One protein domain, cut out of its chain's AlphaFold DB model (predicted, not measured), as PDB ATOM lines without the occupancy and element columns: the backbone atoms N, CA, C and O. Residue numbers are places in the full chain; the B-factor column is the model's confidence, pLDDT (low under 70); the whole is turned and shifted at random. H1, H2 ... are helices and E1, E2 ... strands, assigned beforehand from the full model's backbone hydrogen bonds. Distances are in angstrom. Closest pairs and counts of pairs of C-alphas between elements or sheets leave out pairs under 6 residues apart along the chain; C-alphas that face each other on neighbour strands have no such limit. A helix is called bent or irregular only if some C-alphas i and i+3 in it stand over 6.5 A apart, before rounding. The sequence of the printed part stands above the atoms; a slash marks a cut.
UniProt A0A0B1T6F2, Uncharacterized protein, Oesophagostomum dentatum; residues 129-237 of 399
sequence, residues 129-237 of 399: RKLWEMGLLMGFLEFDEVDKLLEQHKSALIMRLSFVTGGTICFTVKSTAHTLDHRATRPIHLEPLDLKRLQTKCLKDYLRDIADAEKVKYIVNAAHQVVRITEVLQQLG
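AT A GLANCE: This is residues 129 to 237 of the 399 residues of an uncharacterized protein of Oesophagostomum dentatum (UniProt A0A0B1T6F2). A small, strongly twisted sheet of three strands, E1, E2 and E3, lies between two helices, with H2 on one face and H5 on the other; both helices cover E2 and E3 rather than the short E1. Near the first residues of E2 a small hairpin of E4 and E5 packs on it, and H6, which follows at once, folds back beside H5, while H3 lies at one end of the longest axis and H1 and H4 lie toward the other. The printed part has 109 residues with six named helices and five named strands, in the order H1, E1, H2, E2, E3, H3, H4, H5, E4, E5, H6. The larger sheet is mixed, in the order E1, E2, E3, the smaller one is antiparallel, and the class is mixed, helices and strands. The whole is compact and rounded, with a radius of gyration of the C-alphas of 13.2 A and spans of 37 by 31 by 27 A.

HOW THE PARTS SIT: H1, residues 129 to 133, only grazes the larger sheet, with its residues 129 to 132. E1, residues 137 to 140, is an edge strand, parallel to the inner strand E2, residues 156 to 162, at 49 degrees; N 138 and O 159 are 2.9 A apart, within hydrogen-bond range. Between these strands comes H2, residues 143 to 151, and the three form a strand-helix-strand unit, two parallel neighbours joined through a helix, with a right-handed crossover. E3, residues 168 to 174, is the other edge strand and makes a hairpin with E2, antiparallel at 158 degrees, with N 158 and O 172 2.9 A apart and N 170 and O 160 2.9 A apart. H2 lies over E3 at a height over the sheet of 7.7 A, slantwise to the strands at 35 degrees to E3 on the local plane; its closest C-alphas to E3 are those of Leu 150 and Lys 174, 6.6 A. Residues 172 to 173 of E3 also pair, antiparallel, with residues 188 to 189. H3, residues 182 to 185, is not on the sheet. H4, residues 195 to 200, only grazes the sheet and is only just on it, with 5 pairs of C-alphas within 10 A. H5, residues 203 to 214, is on the opposite face from H2, which gives three layers, a sheet with helices on both faces; it lies over E2 and E3 at a height of 10.2 A and runs along the strands, at 25 degrees to E3 on the local plane. E4, residues 218 to 220, and E5, residues 226 to 228, form an antiparallel hairpin at 141 degrees, with N 227 and O 219 2.8 A apart. The closest C-alphas of E2 and E4 are those of Leu 157 and Ile 219, 4.6 A. H6, residues 229 to 237, touches H5 at a shallow tilt of 27 degrees, opposite ways, closest at the C-alphas of Lys 204 and Leu 233, 6.8 A. In H1, H2, H4, H5 and H6 every O i to N i+4 pair is within hydrogen-bond range; H3 is too short for such a pair, and its one O i to N i+3 pair is not within range.

IN THESE COORDINATES: H1 begins at C-alpha 129, (209.558, 196.661, 139.383), and E1 follows at residues 137 to 140. H2, residues 143 to 151, is 12.1 A long. E2, residues 156 to 162, measures 19.0 A, and E3, residues 168 to 174, measures 20.1 A, ending at C-alpha 174, (196.561, 188.470, 158.305). H3, residues 182 to 185, is neither bent nor irregular, but only just: C-alphas 182 and 185 are 6.1 A apart. H4, residues 195 to 200, spans 8.7 A, and H5, residues 203 to 214, spans 16.2 A. E4 and E5 hold residues 218 to 220 and 226 to 228, and H6, 12.1 A long, ends at C-alpha 237, (200.503, 207.758, 142.822).

THE WHOLE: The two C-alphas farthest apart are those of Arg 129 and Leu 180, 38.0 A. The printed part has no cut and no long link. Mean pLDDT of the printed part is 86.0; residues 164 to 165 and 177 to 185 are under 70.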
ATOM      1  N   ARG A 129     208.165 196.210 139.271       92.12
ATOM      2  CA  ARG A 129     209.558 196.661 139.383       92.12
ATOM      3  C   ARG A 129     209.729 197.741 140.454       92.12
ATOM      4  O   ARG A 129     210.647 197.660 141.258       92.12
ATOM      5  N   LYS A 130     208.830 198.731 140.498       91.62
ATOM      6  CA  LYS A 130     208.882 199.811 141.498       91.62
ATOM      7  C   LYS A 130     208.719 199.250 142.912       91.62
ATOM      8  O   LYS A 130     209.536 199.535 143.778       91.62
ATOM      9  N   LEU A 131     207.716 198.394 143.123       92.31
ATOM     10  CA  LEU A 131     207.463 197.742 144.413       92.31
ATOM     11  C   LEU A 131     208.617 196.828 144.861       92.31
ATOM     12  O   LEU A 131     208.896 196.724 146.056       92.31
ATOM     13  N   TRP A 132     209.314 196.198 143.913       94.44
ATOM     14  CA  TRP A 132     210.519 195.418 144.180       94.44
ATOM     15  C   TRP A 132     211.689 196.278 144.666       94.44
ATOM     16  O   TRP A 132     212.302 195.939 145.683       94.44
ATOM     17  N   GLU A 133     211.971 197.397 143.993       92.44
ATOM     18  CA  GLU A 133     213.041 198.332 144.389       92.44
ATOM     19  C   GLU A 133     212.759 199.004 145.733       92.44
ATOM     20  O   GLU A 133     213.668 199.202 146.533       92.44
ATOM     21  N   MET A 134     211.488 199.282 146.030       90.62
ATOM     22  CA  MET A 134     211.059 199.796 147.336       90.62
ATOM     23  C   MET A 134     211.192 198.761 148.467       90.62
ATOM     24  O   MET A 134     210.923 199.076 149.624       90.62
ATOM     25  N   GLY A 135     211.554 197.513 148.155       91.75
ATOM     26  CA  GLY A 135     211.661 196.440 149.141       91.75
ATOM     27  C   GLY A 135     210.311 195.932 149.652       91.75
ATOM     28  O   GLY A 135     210.278 195.251 150.670       91.75
ATOM     29  N   LEU A 136     209.202 196.253 148.982       93.12
ATOM     30  CA  LEU A 136     207.848 195.863 149.397       93.12
ATOM     31  C   LEU A 136     207.424 194.507 148.831       93.12
ATOM     32  O   LEU A 136     206.589 193.827 149.417       93.12
ATOM     33  N   LEU A 137     208.003 194.117 147.694       93.38
ATOM     34  CA  LEU A 137     207.883 192.772 147.151       93.38
ATOM     35  C   LEU A 137     209.061 191.926 147.648       93.38
ATOM     36  O   LEU A 137     210.227 192.212 147.344       93.38
ATOM     37  N   MET A 138     208.753 190.909 148.447       91.38
ATOM     38  CA  MET A 138     209.726 189.930 148.921       91.38
ATOM     39  C   MET A 138     210.049 188.936 147.803       91.38
ATOM     40  O   MET A 138     209.269 188.780 146.863       91.38
ATOM     41  N   GLY A 139     211.213 188.295 147.894       89.25
ATOM     42  CA  GLY A 139     211.620 187.263 146.949       89.25
ATOM     43  C   GLY A 139     210.850 185.962 147.161       89.25
ATOM     44  O   GLY A 139     209.627 185.971 147.331       89.25
ATOM     45  N   PHE A 140     211.552 184.838 147.118       89.00
ATOM     46  CA  PHE A 140     210.925 183.530 147.278       89.00
ATOM     47  C   PHE A 140     210.900 183.158 148.754       89.00
ATOM     48  O   PHE A 140     211.944 183.054 149.382       89.00
ATOM     49  N   LEU A 141     209.695 182.962 149.287       86.81
ATOM     50  CA  LEU A 141     209.471 182.541 150.668       86.81
ATOM     51  C   LEU A 141     208.528 181.345 150.703       86.81
ATOM     52  O   LEU A 141     207.556 181.292 149.928       86.81
ATOM     53  N   GLU A 142     208.800 180.423 151.619       84.81
ATOM     54  CA  GLU A 142     207.919 179.294 151.909       84.81
ATOM     55  C   GLU A 142     206.679 179.738 152.688       84.81
ATOM     56  O   GLU A 142     206.672 180.773 153.355       84.81
ATOM     57  N   PHE A 143     205.603 178.952 152.603       86.00
ATOM     58  CA  PHE A 143     204.363 179.250 153.326       86.00
ATOM     59  C   PHE A 143     204.611 179.354 154.841       86.00
ATOM     60  O   PHE A 143     204.219 180.344 155.450       86.00
ATOM     61  N   ASP A 144     205.382 178.423 155.408       87.12
ATOM     62  CA  ASP A 144     205.713 178.399 156.837       87.12
ATOM     63  C   ASP A 144     206.528 179.622 157.291       87.12
ATOM     64  O   ASP A 144     206.378 180.101 158.416       87.12
ATOM     65  N   GLU A 145     207.415 180.140 156.438       88.06
ATOM     66  CA  GLU A 145     208.203 181.342 156.736       88.06
ATOM     67  C   GLU A 145     207.328 182.594 156.737       88.06
ATOM     68  O   GLU A 145     207.422 183.428 157.641       88.06
ATOM     69  N   VAL A 146     206.445 182.708 155.743       88.94
ATOM     70  CA  VAL A 146     205.476 183.805 155.641       88.94
ATOM     71  C   VAL A 146     204.542 183.800 156.846       88.94
ATOM     72  O   VAL A 146     204.259 184.863 157.407       88.94
ATOM     73  N   ASP A 147     204.109 182.617 157.274       88.50
ATOM     74  CA  ASP A 147     203.228 182.473 158.424       88.50
ATOM     75  C   ASP A 147     203.910 182.931 159.711       88.50
ATOM     76  O   ASP A 147     203.356 183.767 160.429       88.50
ATOM     77  N   LYS A 148     205.155 182.506 159.949       89.38
ATOM     78  CA  LYS A 148     205.964 182.961 161.095       89.38
ATOM     79  C   LYS A 148     206.193 184.474 161.095       89.38
ATOM     80  O   LYS A 148     206.172 185.098 162.157       89.38
ATOM     81  N   LEU A 149     206.407 185.083 159.927       89.12
ATOM     82  CA  LEU A 149     206.567 186.536 159.807       89.12
ATOM     83  C   LEU A 149     205.265 187.272 160.151       89.12
ATOM     84  O   LEU A 149     205.278 188.252 160.896       89.12
ATOM     85  N   LEU A 150     204.122 186.788 159.661       87.62
ATOM     86  CA  LEU A 150     202.822 187.394 159.949       87.62
ATOM     87  C   LEU A 150     202.324 187.096 161.367       87.62
ATOM     88  O   LEU A 150     201.563 187.893 161.921       87.62
ATOM     89  N   GLU A 151     202.755 186.007 162.002       85.50
ATOM     90  CA  GLU A 151     202.438 185.693 163.399       85.50
ATOM     91  C   GLU A 151     202.827 186.826 164.355       85.50
ATOM     92  O   GLU A 151     202.037 187.169 165.241       85.50
ATOM     93  N   GLN A 152     203.963 187.481 164.105       84.38
ATOM     94  CA  GLN A 152     204.490 188.588 164.914       84.38
ATOM     95  C   GLN A 152     203.636 189.863 164.846       84.38
ATOM     96  O   GLN A 152     203.730 190.736 165.711       84.38
ATOM     97  N   HIS A 153     202.776 189.981 163.835       84.81
ATOM     98  CA  HIS A 153     201.966 191.167 163.597       84.81
ATOM     99  C   HIS A 153     200.482 190.886 163.837       84.81
ATOM    100  O   HIS A 153     199.970 189.814 163.527       84.81
ATOM    101  N   LYS A 154     199.750 191.861 164.392       81.38
ATOM    102  CA  LYS A 154     198.303 191.706 164.634       81.38
ATOM    103  C   LYS A 154     197.501 191.738 163.334       81.38
ATOM    104  O   LYS A 154     196.619 190.913 163.149       81.38
ATOM    105  N   SER A 155     197.825 192.670 162.439       87.44
ATOM    106  CA  SER A 155     197.234 192.771 161.107       87.44
ATOM    107  C   SER A 155     198.263 193.340 160.137       87.44
ATOM    108  O   SER A 155     198.762 194.449 160.350       87.44
ATOM    109  N   ALA A 156     198.608 192.562 159.117       91.44
ATOM    110  CA  ALA A 156     199.620 192.913 158.132       91.44
ATOM    111  C   ALA A 156     199.457 192.086 156.849       91.44
ATOM    112  O   ALA A 156     198.805 191.038 156.839       91.44
ATOM    113  N   LEU A 157     200.063 192.575 155.772       93.50
ATOM    114  CA  LEU A 157     200.082 191.954 154.453       93.50
ATOM    115  C   LEU A 157     201.530 191.729 154.008       93.50
ATOM    116  O   LEU A 157     202.401 192.557 154.278       93.50
ATOM    117  N   ILE A 158     201.778 190.624 153.309       94.56
ATOM    118  CA  ILE A 158     203.048 190.313 152.644       94.56
ATOM    119  C   ILE A 158     202.788 190.072 151.158       94.56
ATOM    120  O   ILE A 158     201.831 189.388 150.789       94.56
ATOM    121  N   MET A 159     203.666 190.613 150.312       95.12
ATOM    122  CA  MET A 159     203.750 190.276 148.892       95.12
ATOM    123  C   MET A 159     205.032 189.493 148.641       95.12
ATOM    124  O   MET A 159     206.104 189.925 149.067       95.12
ATOM    125  N   ARG A 160     204.946 188.377 147.917       93.00
ATOM    126  CA  ARG A 160     206.110 187.536 147.604       93.00
ATOM    127  C   ARG A 160     206.083 187.002 146.183       93.00
ATOM    128  O   ARG A 160     205.012 186.863 145.587       93.00
ATOM    129  N   LEU A 161     207.256 186.646 145.679       91.56
ATOM    130  CA  LEU A 161     207.388 185.885 144.445       91.56
ATOM    131  C   LEU A 161     207.106 184.401 144.698       91.56
ATOM    132  O   LEU A 161     207.336 183.868 145.788       91.56
ATOM    133  N   SER A 162     206.592 183.721 143.679       85.62
ATOM    134  CA  SER A 162     206.225 182.313 143.759       85.62
ATOM    135  C   SER A 162     206.471 181.596 142.436       85.62
ATOM    136  O   SER A 162     206.294 182.169 141.364       85.62
ATOM    137  N   PHE A 163     206.848 180.319 142.547       77.38
ATOM    138  CA  PHE A 163     206.964 179.358 141.446       77.38
ATOM    139  C   PHE A 163     205.994 178.176 141.610       77.38
ATOM    140  O   PHE A 163     206.324 177.043 141.258       77.38
ATOM    141  N   VAL A 164     204.828 178.379 142.238       67.81
ATOM    142  CA  VAL A 164     203.841 177.296 142.451       67.81
ATOM    143  C   VAL A 164     203.228 176.832 141.126       67.81
ATOM    144  O   VAL A 164     203.165 175.635 140.886       67.81
ATOM    145  N   THR A 165     202.850 177.759 140.244       66.06
ATOM    146  CA  THR A 165     202.255 177.460 138.923       66.06
ATOM    147  C   THR A 165     203.040 178.075 137.758       66.06
ATOM    148  O   THR A 165     202.508 178.199 136.660       66.06
ATOM    149  N   GLY A 166     204.280 178.507 137.999       75.56
ATOM    150  CA  GLY A 166     205.046 179.397 137.116       75.56
ATOM    151  C   GLY A 166     205.407 180.706 137.818       75.56
ATOM    152  O   GLY A 166     205.208 180.829 139.029       75.56
ATOM    153  N   GLY A 167     205.957 181.672 137.081       83.44
ATOM    154  CA  GLY A 167     206.374 182.963 137.644       83.44
ATOM    155  C   GLY A 167     205.165 183.806 138.052       83.44
ATOM    156  O   GLY A 167     204.472 184.339 137.190       83.44
ATOM    157  N   THR A 168     204.896 183.915 139.354       89.94
ATOM    158  CA  THR A 168     203.688 184.574 139.890       89.94
ATOM    159  C   THR A 168     203.986 185.413 141.134       89.94
ATOM    160  O   THR A 168     205.017 185.238 141.789       89.94
ATOM    161  N   ILE A 169     203.072 186.330 141.466       92.56
ATOM    162  CA  ILE A 169     203.115 187.137 142.694       92.56
ATOM    163  C   ILE A 169     201.981 186.701 143.615       92.56
ATOM    164  O   ILE A 169     200.821 186.694 143.210       92.56
ATOM    165  N   CYS A 170     202.297 186.370 144.862       92.56
ATOM    166  CA  CYS A 170     201.311 185.964 145.855       92.56
ATOM    167  C   CYS A 170     201.147 187.030 146.935       92.56
ATOM    168  O   CYS A 170     202.123 187.625 147.399       92.56
ATOM    169  N   PHE A 171     199.908 187.190 147.391       93.56
ATOM    170  CA  PHE A 171     199.572 187.960 148.580       93.56
ATOM    171  C   PHE A 171     199.292 187.013 149.736       93.56
ATOM    172  O   PHE A 171     198.633 185.986 149.571       93.56
ATOM    173  N   THR A 172     199.782 187.351 150.921       92.06
ATOM    174  CA  THR A 172     199.365 186.697 152.162       92.06
ATOM    175  C   THR A 172     198.927 187.756 153.148       92.06
ATOM    176  O   THR A 172     199.621 188.754 153.345       92.06
ATOM    177  N   VAL A 173     197.754 187.554 153.732       91.44
ATOM    178  CA  VAL A 173     197.091 188.553 154.557       91.44
ATOM    179  C   VAL A 173     196.750 187.972 155.911       91.44
ATOM    180  O   VAL A 173     196.136 186.917 156.006       91.44
ATOM    181  N   LYS A 174     197.093 188.702 156.967       89.06
ATOM    182  CA  LYS A 174     196.561 188.470 158.305       89.06
ATOM    183  C   LYS A 174     195.671 189.647 158.684       89.06
ATOM    184  O   LYS A 174     196.140 190.783 158.803       89.06
ATOM    185  N   SER A 175     194.385 189.373 158.871       83.12
ATOM    186  CA  SER A 175     193.391 190.367 159.270       83.12
ATOM    187  C   SER A 175     192.724 189.986 160.588       83.12
ATOM    188  O   SER A 175     192.555 188.814 160.902       83.12
ATOM    189  N   THR A 176     192.336 191.001 161.358       73.31
ATOM    190  CA  THR A 176     191.489 190.869 162.552       73.31
ATOM    191  C   THR A 176     190.061 191.352 162.295       73.31
ATOM    192  O   THR A 176     189.276 191.462 163.232       73.31
ATOM    193  N   ALA A 177     189.741 191.747 161.061       62.94
ATOM    194  CA  ALA A 177     188.525 192.495 160.751       62.94
ATOM    195  C   ALA A 177     187.274 191.620 160.658       62.94
ATOM    196  O   ALA A 177     186.178 192.098 160.939       62.94
ATOM    197  N   HIS A 178     187.441 190.352 160.281       58.16
ATOM    198  CA  HIS A 178     186.322 189.473 159.947       58.16
ATOM    199  C   HIS A 178     185.963 188.471 161.041       58.16
ATOM    200  O   HIS A 178     185.094 187.640 160.793       58.16
ATOM    201  N   THR A 179     186.566 188.525 162.241       55.06
ATOM    202  CA  THR A 179     186.406 187.429 163.210       55.06
ATOM    203  C   THR A 179     186.242 187.768 164.687       55.06
ATOM    204  O   THR A 179     187.025 188.473 165.313       55.06
ATOM    205  N   LEU A 180     185.209 187.123 165.244       54.06
ATOM    206  CA  LEU A 180     184.947 186.877 166.666       54.06
ATOM    207  C   LEU A 180     185.660 185.600 167.173       54.06
ATOM    208  O   LEU A 180     185.508 185.240 168.335       54.06
ATOM    209  N   ASP A 181     186.408 184.900 166.308       53.84
ATOM    210  CA  ASP A 181     186.873 183.524 166.517       53.84
ATOM    211  C   ASP A 181     188.411 183.411 166.423       53.84
ATOM    212  O   ASP A 181     189.030 183.842 165.446       53.84
ATOM    213  N   HIS A 182     189.060 182.824 167.436       54.19
ATOM    214  CA  HIS A 182     190.524 182.869 167.611       54.19
ATOM    215  C   HIS A 182     191.322 182.136 166.512       54.19
ATOM    216  O   HIS A 182     192.481 182.479 166.260       54.19
ATOM    217  N   ARG A 183     190.709 181.168 165.808       52.47
ATOM    218  CA  ARG A 183     191.329 180.446 164.673       52.47
ATOM    219  C   ARG A 183     191.508 181.300 163.420       52.47
ATOM    220  O   ARG A 183     192.311 180.948 162.561       52.47
ATOM    221  N   ALA A 184     190.811 182.422 163.326       53.97
ATOM    222  CA  ALA A 184     190.847 183.296 162.163       53.97
ATOM    223  C   ALA A 184     191.857 184.441 162.264       53.97
ATOM    224  O   ALA A 184     191.803 185.405 161.511       53.97
ATOM    225  N   THR A 185     192.795 184.314 163.196       64.31
ATOM    226  CA  THR A 185     194.027 185.102 163.212       64.31
ATOM    227  C   THR A 185     195.132 184.454 162.373       64.31
ATOM    228  O   THR A 185     196.234 184.996 162.301       64.31
ATOM    229  N   ARG A 186     194.867 183.298 161.746       76.00
ATOM    230  CA  ARG A 186     195.826 182.655 160.845       76.00
ATOM    231  C   ARG A 186     195.984 183.457 159.548       76.00
ATOM    232  O   ARG A 186     194.992 183.994 159.052       76.00
ATOM    233  N   PRO A 187     197.203 183.535 158.999       84.88
ATOM    234  CA  PRO A 187     197.429 184.114 157.685       84.88
ATOM    235  C   PRO A 187     196.623 183.392 156.598       84.88
ATOM    236  O   PRO A 187     196.447 182.176 156.623       84.88
ATOM    237  N   ILE A 188     196.119 184.165 155.642       87.75
ATOM    238  CA  ILE A 188     195.350 183.702 154.490       87.75
ATOM    239  C   ILE A 188     196.206 183.945 153.251       87.75
ATOM    240  O   ILE A 188     196.511 185.092 152.913       87.75
ATOM    241  N   HIS A 189     196.592 182.874 152.561       89.50
ATOM    242  CA  HIS A 189     197.271 182.975 151.272       89.50
ATOM    243  C   HIS A 189     196.237 183.146 150.162       89.50
ATOM    244  O   HIS A 189     195.365 182.297 149.971       89.50
ATOM    245  N   LEU A 190     196.339 184.250 149.433       89.44
ATOM    246  CA  LEU A 190     195.491 184.521 148.281       89.44
ATOM    247  C   LEU A 190     196.030 183.809 147.037       89.44
ATOM    248  O   LEU A 190     197.188 183.385 146.980       89.44
ATOM    249  N   GLU A 191     195.173 183.692 146.028       87.75
ATOM    250  CA  GLU A 191     195.523 183.055 144.763       87.75
ATOM    251  C   GLU A 191     196.695 183.786 144.071       87.75
ATOM    252  O   GLU A 191     196.718 185.024 144.056       87.75
ATOM    253  N   PRO A 192     197.658 183.053 143.478       90.12
ATOM    254  CA  PRO A 192     198.760 183.659 142.740       90.12
ATOM    255  C   PRO A 192     198.281 184.548 141.584       90.12
ATOM    256  O   PRO A 192     197.359 184.205 140.839       90.12
ATOM    257  N   LEU A 193     198.945 185.688 141.404       90.50
ATOM    258  CA  LEU A 193     198.739 186.590 140.278       90.50
ATOM    259  C   LEU A 193     199.760 186.286 139.183       90.50
ATOM    260  O   LEU A 193     200.969 186.416 139.389       90.50
ATOM    261  N   ASP A 194     199.254 185.893 138.021       89.75
ATOM    262  CA  ASP A 194     200.028 185.719 136.801       89.75
ATOM    263  C   ASP A 194     200.127 187.031 136.005       89.75
ATOM    264  O   ASP A 194     199.491 188.046 136.316       89.75
ATOM    265  N   LEU A 195     200.923 187.008 134.934       87.12
ATOM    266  CA  LEU A 195     201.079 188.158 134.046       87.12
ATOM    267  C   LEU A 195     199.735 188.635 133.474       87.12
ATOM    268  O   LEU A 195     199.494 189.835 133.401       87.12
ATOM    269  N   LYS A 196     198.832 187.717 133.112       88.50
ATOM    270  CA  LYS A 196     197.538 188.056 132.503       88.50
ATOM    271  C   LYS A 196     196.644 188.850 133.465       88.50
ATOM    272  O   LYS A 196     196.010 189.833 133.064       88.50
ATOM    273  N   ARG A 197     196.612 188.466 134.744       90.12
ATOM    274  CA  ARG A 197     195.897 189.201 135.800       90.12
ATOM    275  C   ARG A 197     196.524 190.567 136.062       90.12
ATOM    276  O   ARG A 197     195.779 191.531 136.238       90.12
ATOM    277  N   LEU A 198     197.854 190.652 136.043       89.56
ATOM    278  CA  LEU A 198     198.598 191.903 136.249       89.56
ATOM    279  C   LEU A 198     198.491 192.883 135.068       89.56
ATOM    280  O   LEU A 198     198.538 194.094 135.272       89.56
ATOM    281  N   GLN A 199     198.289 192.376 133.850       87.81
ATOM    282  CA  GLN A 199     197.985 193.188 132.665       87.81
ATOM    283  C   GLN A 199     196.581 193.791 132.726       87.81
ATOM    284  O   GLN A 199     196.366 194.908 132.270       87.81
ATOM    285  N   THR A 200     195.624 193.063 133.309       90.44
ATOM    286  CA  THR A 200     194.245 193.549 133.476       90.44
ATOM    287  C   THR A 200     194.159 194.610 134.573       90.44
ATOM    288  O   THR A 200     193.381 195.555 134.472       90.44
ATOM    289  N   LYS A 201     194.945 194.448 135.641       91.38
ATOM    290  CA  LYS A 201     194.952 195.343 136.794       91.38
ATOM    291  C   LYS A 201     196.344 195.384 137.420       91.38
ATOM    292  O   LYS A 201     196.912 194.346 137.741       91.38
ATOM    293  N   CYS A 202     196.892 196.579 137.618       91.44
ATOM    294  CA  CYS A 202     198.249 196.725 138.135       91.44
ATOM    295  C   CYS A 202     198.372 196.301 139.616       91.44
ATOM    296  O   CYS A 202     197.391 196.277 140.369       91.44
ATOM    297  N   LEU A 203     199.595 195.986 140.062       93.50
ATOM    298  CA  LEU A 203     199.838 195.445 141.405       93.50
ATOM    299  C   LEU A 203     199.464 196.441 142.518       93.50
ATOM    300  O   LEU A 203     198.955 196.019 143.557       93.50
ATOM    301  N   LYS A 204     199.644 197.756 142.298       92.69
ATOM    302  CA  LYS A 204     199.237 198.794 143.271       92.69
ATOM    303  C   LYS A 204     197.728 198.783 143.531       92.69
ATOM    304  O   LYS A 204     197.303 198.975 144.668       92.69
ATOM    305  N   ASP A 205     196.919 198.521 142.508       92.12
ATOM    306  CA  ASP A 205     195.465 198.525 142.650       92.12
ATOM    307  C   ASP A 205     194.975 197.212 143.273       92.12
ATOM    308  O   ASP A 205     193.980 197.214 143.995       92.12
ATOM    309  N   TYR A 206     195.658 196.082 143.040       94.06
ATOM    310  CA  TYR A 206     195.421 194.862 143.825       94.06
ATOM    311  C   TYR A 206     195.743 195.083 145.304       94.06
ATOM    312  O   TYR A 206     194.929 194.733 146.154       94.06
ATOM    313  N   LEU A 207     196.881 195.716 145.608       93.56
ATOM    314  CA  LEU A 207     197.259 196.052 146.980       93.56
ATOM    315  C   LEU A 207     196.196 196.932 147.658       93.56
ATOM    316  O   LEU A 207     195.829 196.651 148.797       93.56
ATOM    317  N   ARG A 208     195.678 197.954 146.960       92.69
ATOM    318  CA  ARG A 208     194.599 198.818 147.467       92.69
ATOM    319  C   ARG A 208     193.328 198.019 147.767       92.69
ATOM    320  O   ARG A 208     192.848 198.063 148.893       92.69
ATOM    321  N   ASP A 209     192.822 197.259 146.797       92.50
ATOM    322  CA  ASP A 209     191.566 196.519 146.964       92.50
ATOM    323  C   ASP A 209     191.651 195.470 148.078       92.50
ATOM    324  O   ASP A 209     190.707 195.328 148.854       92.50
ATOM    325  N   ILE A 210     192.775 194.754 148.183       90.62
ATOM    326  CA  ILE A 210     192.986 193.758 149.241       90.62
ATOM    327  C   ILE A 210     193.061 194.450 150.606       90.62
ATOM    328  O   ILE A 210     192.420 194.001 151.555       90.62
ATOM    329  N   ALA A 211     193.794 195.563 150.713       90.12
ATOM    330  CA  ALA A 211     193.875 196.339 151.948       90.12
ATOM    331  C   ALA A 211     192.494 196.850 152.400       90.12
ATOM    332  O   ALA A 211     192.164 196.770 153.586       90.12
ATOM    333  N   ASP A 212     191.666 197.310 151.460       88.62
ATOM    334  CA  ASP A 212     190.324 197.831 151.734       88.62
ATOM    335  C   ASP A 212     189.309 196.733 152.090       88.62
ATOM    336  O   ASP A 212     188.461 196.946 152.973       88.62
ATOM    337  N   ALA A 213     189.394 195.573 151.429       88.62
ATOM    338  CA  ALA A 213     188.533 194.411 151.662       88.62
ATOM    339  C   ALA A 213     188.852 193.713 152.993       88.62
ATOM    340  O   ALA A 213     187.946 193.406 153.770       88.62
ATOM    341  N   GLU A 214     190.140 193.536 153.295       86.12
ATOM    342  CA  GLU A 214     190.614 192.863 154.510       86.12
ATOM    343  C   GLU A 214     190.848 193.833 155.681       86.12
ATOM    344  O   GLU A 214     191.225 193.408 156.771       86.12
ATOM    345  N   LYS A 215     190.628 195.142 155.486       86.88
ATOM    346  CA  LYS A 215     190.871 196.221 156.471       86.88
ATOM    347  C   LYS A 215     192.288 196.214 157.055       86.88
ATOM    348  O   LYS A 215     192.497 196.547 158.225       86.88
ATOM    349  N   VAL A 216     193.273 195.881 156.228       89.00
ATOM    350  CA  VAL A 216     194.687 195.846 156.615       89.00
ATOM    351  C   VAL A 216     195.341 197.185 156.306       89.00
ATOM    352  O   VAL A 216     195.192 197.726 155.217       89.00
ATOM    353  N   LYS A 217     196.087 197.728 157.272       90.56
ATOM    354  CA  LYS A 217     196.731 199.050 157.148       90.56
ATOM    355  C   LYS A 217     198.227 198.988 156.853       90.56
ATOM    356  O   LYS A 217     198.803 199.994 156.439       90.56
ATOM    357  N   TYR A 218     198.853 197.838 157.090       93.31
ATOM    358  CA  TYR A 218     200.303 197.685 157.078       93.31
ATOM    359  C   TYR A 218     200.743 196.584 156.120       93.31
ATOM    360  O   TYR A 218     200.126 195.521 156.058       93.31
ATOM    361  N   ILE A 219     201.838 196.840 155.416       94.06
ATOM    362  CA  ILE A 219     202.573 195.866 154.615       94.06
ATOM    363  C   ILE A 219     203.947 195.642 155.248       94.06
ATOM    364  O   ILE A 219     204.572 196.596 155.712       94.06
ATOM    365  N   VAL A 220     204.406 194.395 155.302       94.06
ATOM    366  CA  VAL A 220     205.754 194.059 155.782       94.06
ATOM    367  C   VAL A 220     206.723 194.119 154.605       94.06
ATOM    368  O   VAL A 220     206.464 193.533 153.554       94.06
ATOM    369  N   ASN A 221     207.824 194.849 154.768       92.44
ATOM    370  CA  ASN A 221     208.870 194.965 153.755       92.44
ATOM    371  C   ASN A 221     209.949 193.867 153.909       92.44
ATOM    372  O   ASN A 221     209.972 193.104 154.873       92.44
ATOM    373  N   ALA A 222     210.897 193.822 152.974       88.44
ATOM    374  CA  ALA A 222     212.017 192.882 152.974       88.44
ATOM    375  C   ALA A 222     212.992 193.052 154.160       88.44
ATOM    376  O   ALA A 222     213.783 192.154 154.420       88.44
ATOM    377  N   ALA A 223     212.938 194.179 154.878       87.25
ATOM    378  CA  ALA A 223     213.676 194.406 156.123       87.25
ATOM    379  C   ALA A 223     212.872 193.988 157.374       87.25
ATOM    380  O   ALA A 223     213.275 194.296 158.495       87.25
ATOM    381  N   HIS A 224     211.730 193.317 157.184       87.56
ATOM    382  CA  HIS A 224     210.786 192.901 158.228       87.56
ATOM    383  C   HIS A 224     210.218 194.073 159.042       87.56
ATOM    384  O   HIS A 224     209.848 193.938 160.208       87.56
ATOM    385  N   GLN A 225     210.135 195.246 158.417       89.94
ATOM    386  CA  GLN A 225     209.527 196.438 158.990       89.94
ATOM    387  C   GLN A 225     208.123 196.626 158.423       89.94
ATOM    388  O   GLN A 225     207.856 196.350 157.253       89.94
ATOM    389  N   VAL A 226     207.225 197.141 159.258       91.38
ATOM    390  CA  VAL A 226     205.858 197.476 158.860       91.38
ATOM    391  C   VAL A 226     205.806 198.878 158.262       91.38
ATOM    392  O   VAL A 226     206.214 199.853 158.889       91.38
ATOM    393  N   VAL A 227     205.264 198.984 157.054       93.56
ATOM    394  CA  VAL A 227     205.065 200.242 156.326       93.56
ATOM    395  C   VAL A 227     203.568 200.452 156.119       93.56
ATOM    396  O   VAL A 227     202.826 199.494 155.896       93.56
ATOM    397  N   ARG A 228     203.081 201.694 156.214       93.44
ATOM    398  CA  ARG A 228     201.660 201.978 155.975       93.44
ATOM    399  C   ARG A 228     201.341 201.884 154.490       93.44
ATOM    400  O   ARG A 228     201.977 202.534 153.666       93.44
ATOM    401  N   ILE A 229     200.286 201.145 154.156       92.00
ATOM    402  CA  ILE A 229     199.860 200.954 152.762       92.00
ATOM    403  C   ILE A 229     199.468 202.294 152.119       92.00
ATOM    404  O   ILE A 229     199.760 202.524 150.952       92.00
ATOM    405  N   THR A 230     198.886 203.221 152.882       90.94
ATOM    406  CA  THR A 230     198.534 204.564 152.391       90.94
ATOM    407  C   THR A 230     199.751 205.368 151.929       90.94
ATOM    408  O   THR A 230     199.673 206.035 150.902       90.94
ATOM    409  N   GLU A 231     200.876 205.279 152.645       91.62
ATOM    410  CA  GLU A 231     202.125 205.972 152.290       91.62
ATOM    411  C   GLU A 231     202.740 205.364 151.025       91.62
ATOM    412  O   GLU A 231     203.146 206.083 150.115       91.62
ATOM    413  N   VAL A 232     202.725 204.030 150.923       90.81
ATOM    414  CA  VAL A 232     203.167 203.302 149.726       90.81
ATOM    415  C   VAL A 232     202.343 203.695 148.500       90.81
ATOM    416  O   VAL A 232     202.900 203.990 147.443       90.81
ATOM    417  N   LEU A 233     201.014 203.711 148.623       90.31
ATOM    418  CA  LEU A 233     200.124 204.057 147.514       90.31
ATOM    419  C   LEU A 233     200.286 205.517 147.077       90.31
ATOM    420  O   LEU A 233     200.161 205.795 145.887       90.31
ATOM    421  N   GLN A 234     200.595 206.428 148.004       88.75
ATOM    422  CA  GLN A 234     200.897 207.822 147.683       88.75
ATOM    423  C   GLN A 234     202.196 207.937 146.874       88.75
ATOM    424  O   GLN A 234     202.194 208.549 145.809       88.75
ATOM    425  N   GLN A 235     203.268 207.262 147.304       87.69
ATOM    426  CA  GLN A 235     204.550 207.241 146.581       87.69
ATOM    427  C   GLN A 235     204.428 206.636 145.172       87.69
ATOM    428  O   GLN A 235     205.145 207.025 144.252       87.69
ATOM    429  N   LEU A 236     203.502 205.694 144.977       84.44
ATOM    430  CA  LEU A 236     203.206 205.110 143.664       84.44
ATOM    431  C   LEU A 236     202.235 205.957 142.821       84.44
ATOM    432  O   LEU A 236     202.126 205.721 141.615       84.44
ATOM    433  N   GLY A 237     201.528 206.911 143.437       70.25
ATOM    434  CA  GLY A 237     200.503 207.758 142.822       70.25
ATOM    435  C   GLY A 237     201.023 209.052 142.188       70.25
ATOM    436  O   GLY A 237     200.360 209.601 141.318       70.25
TER     437      GLY A 237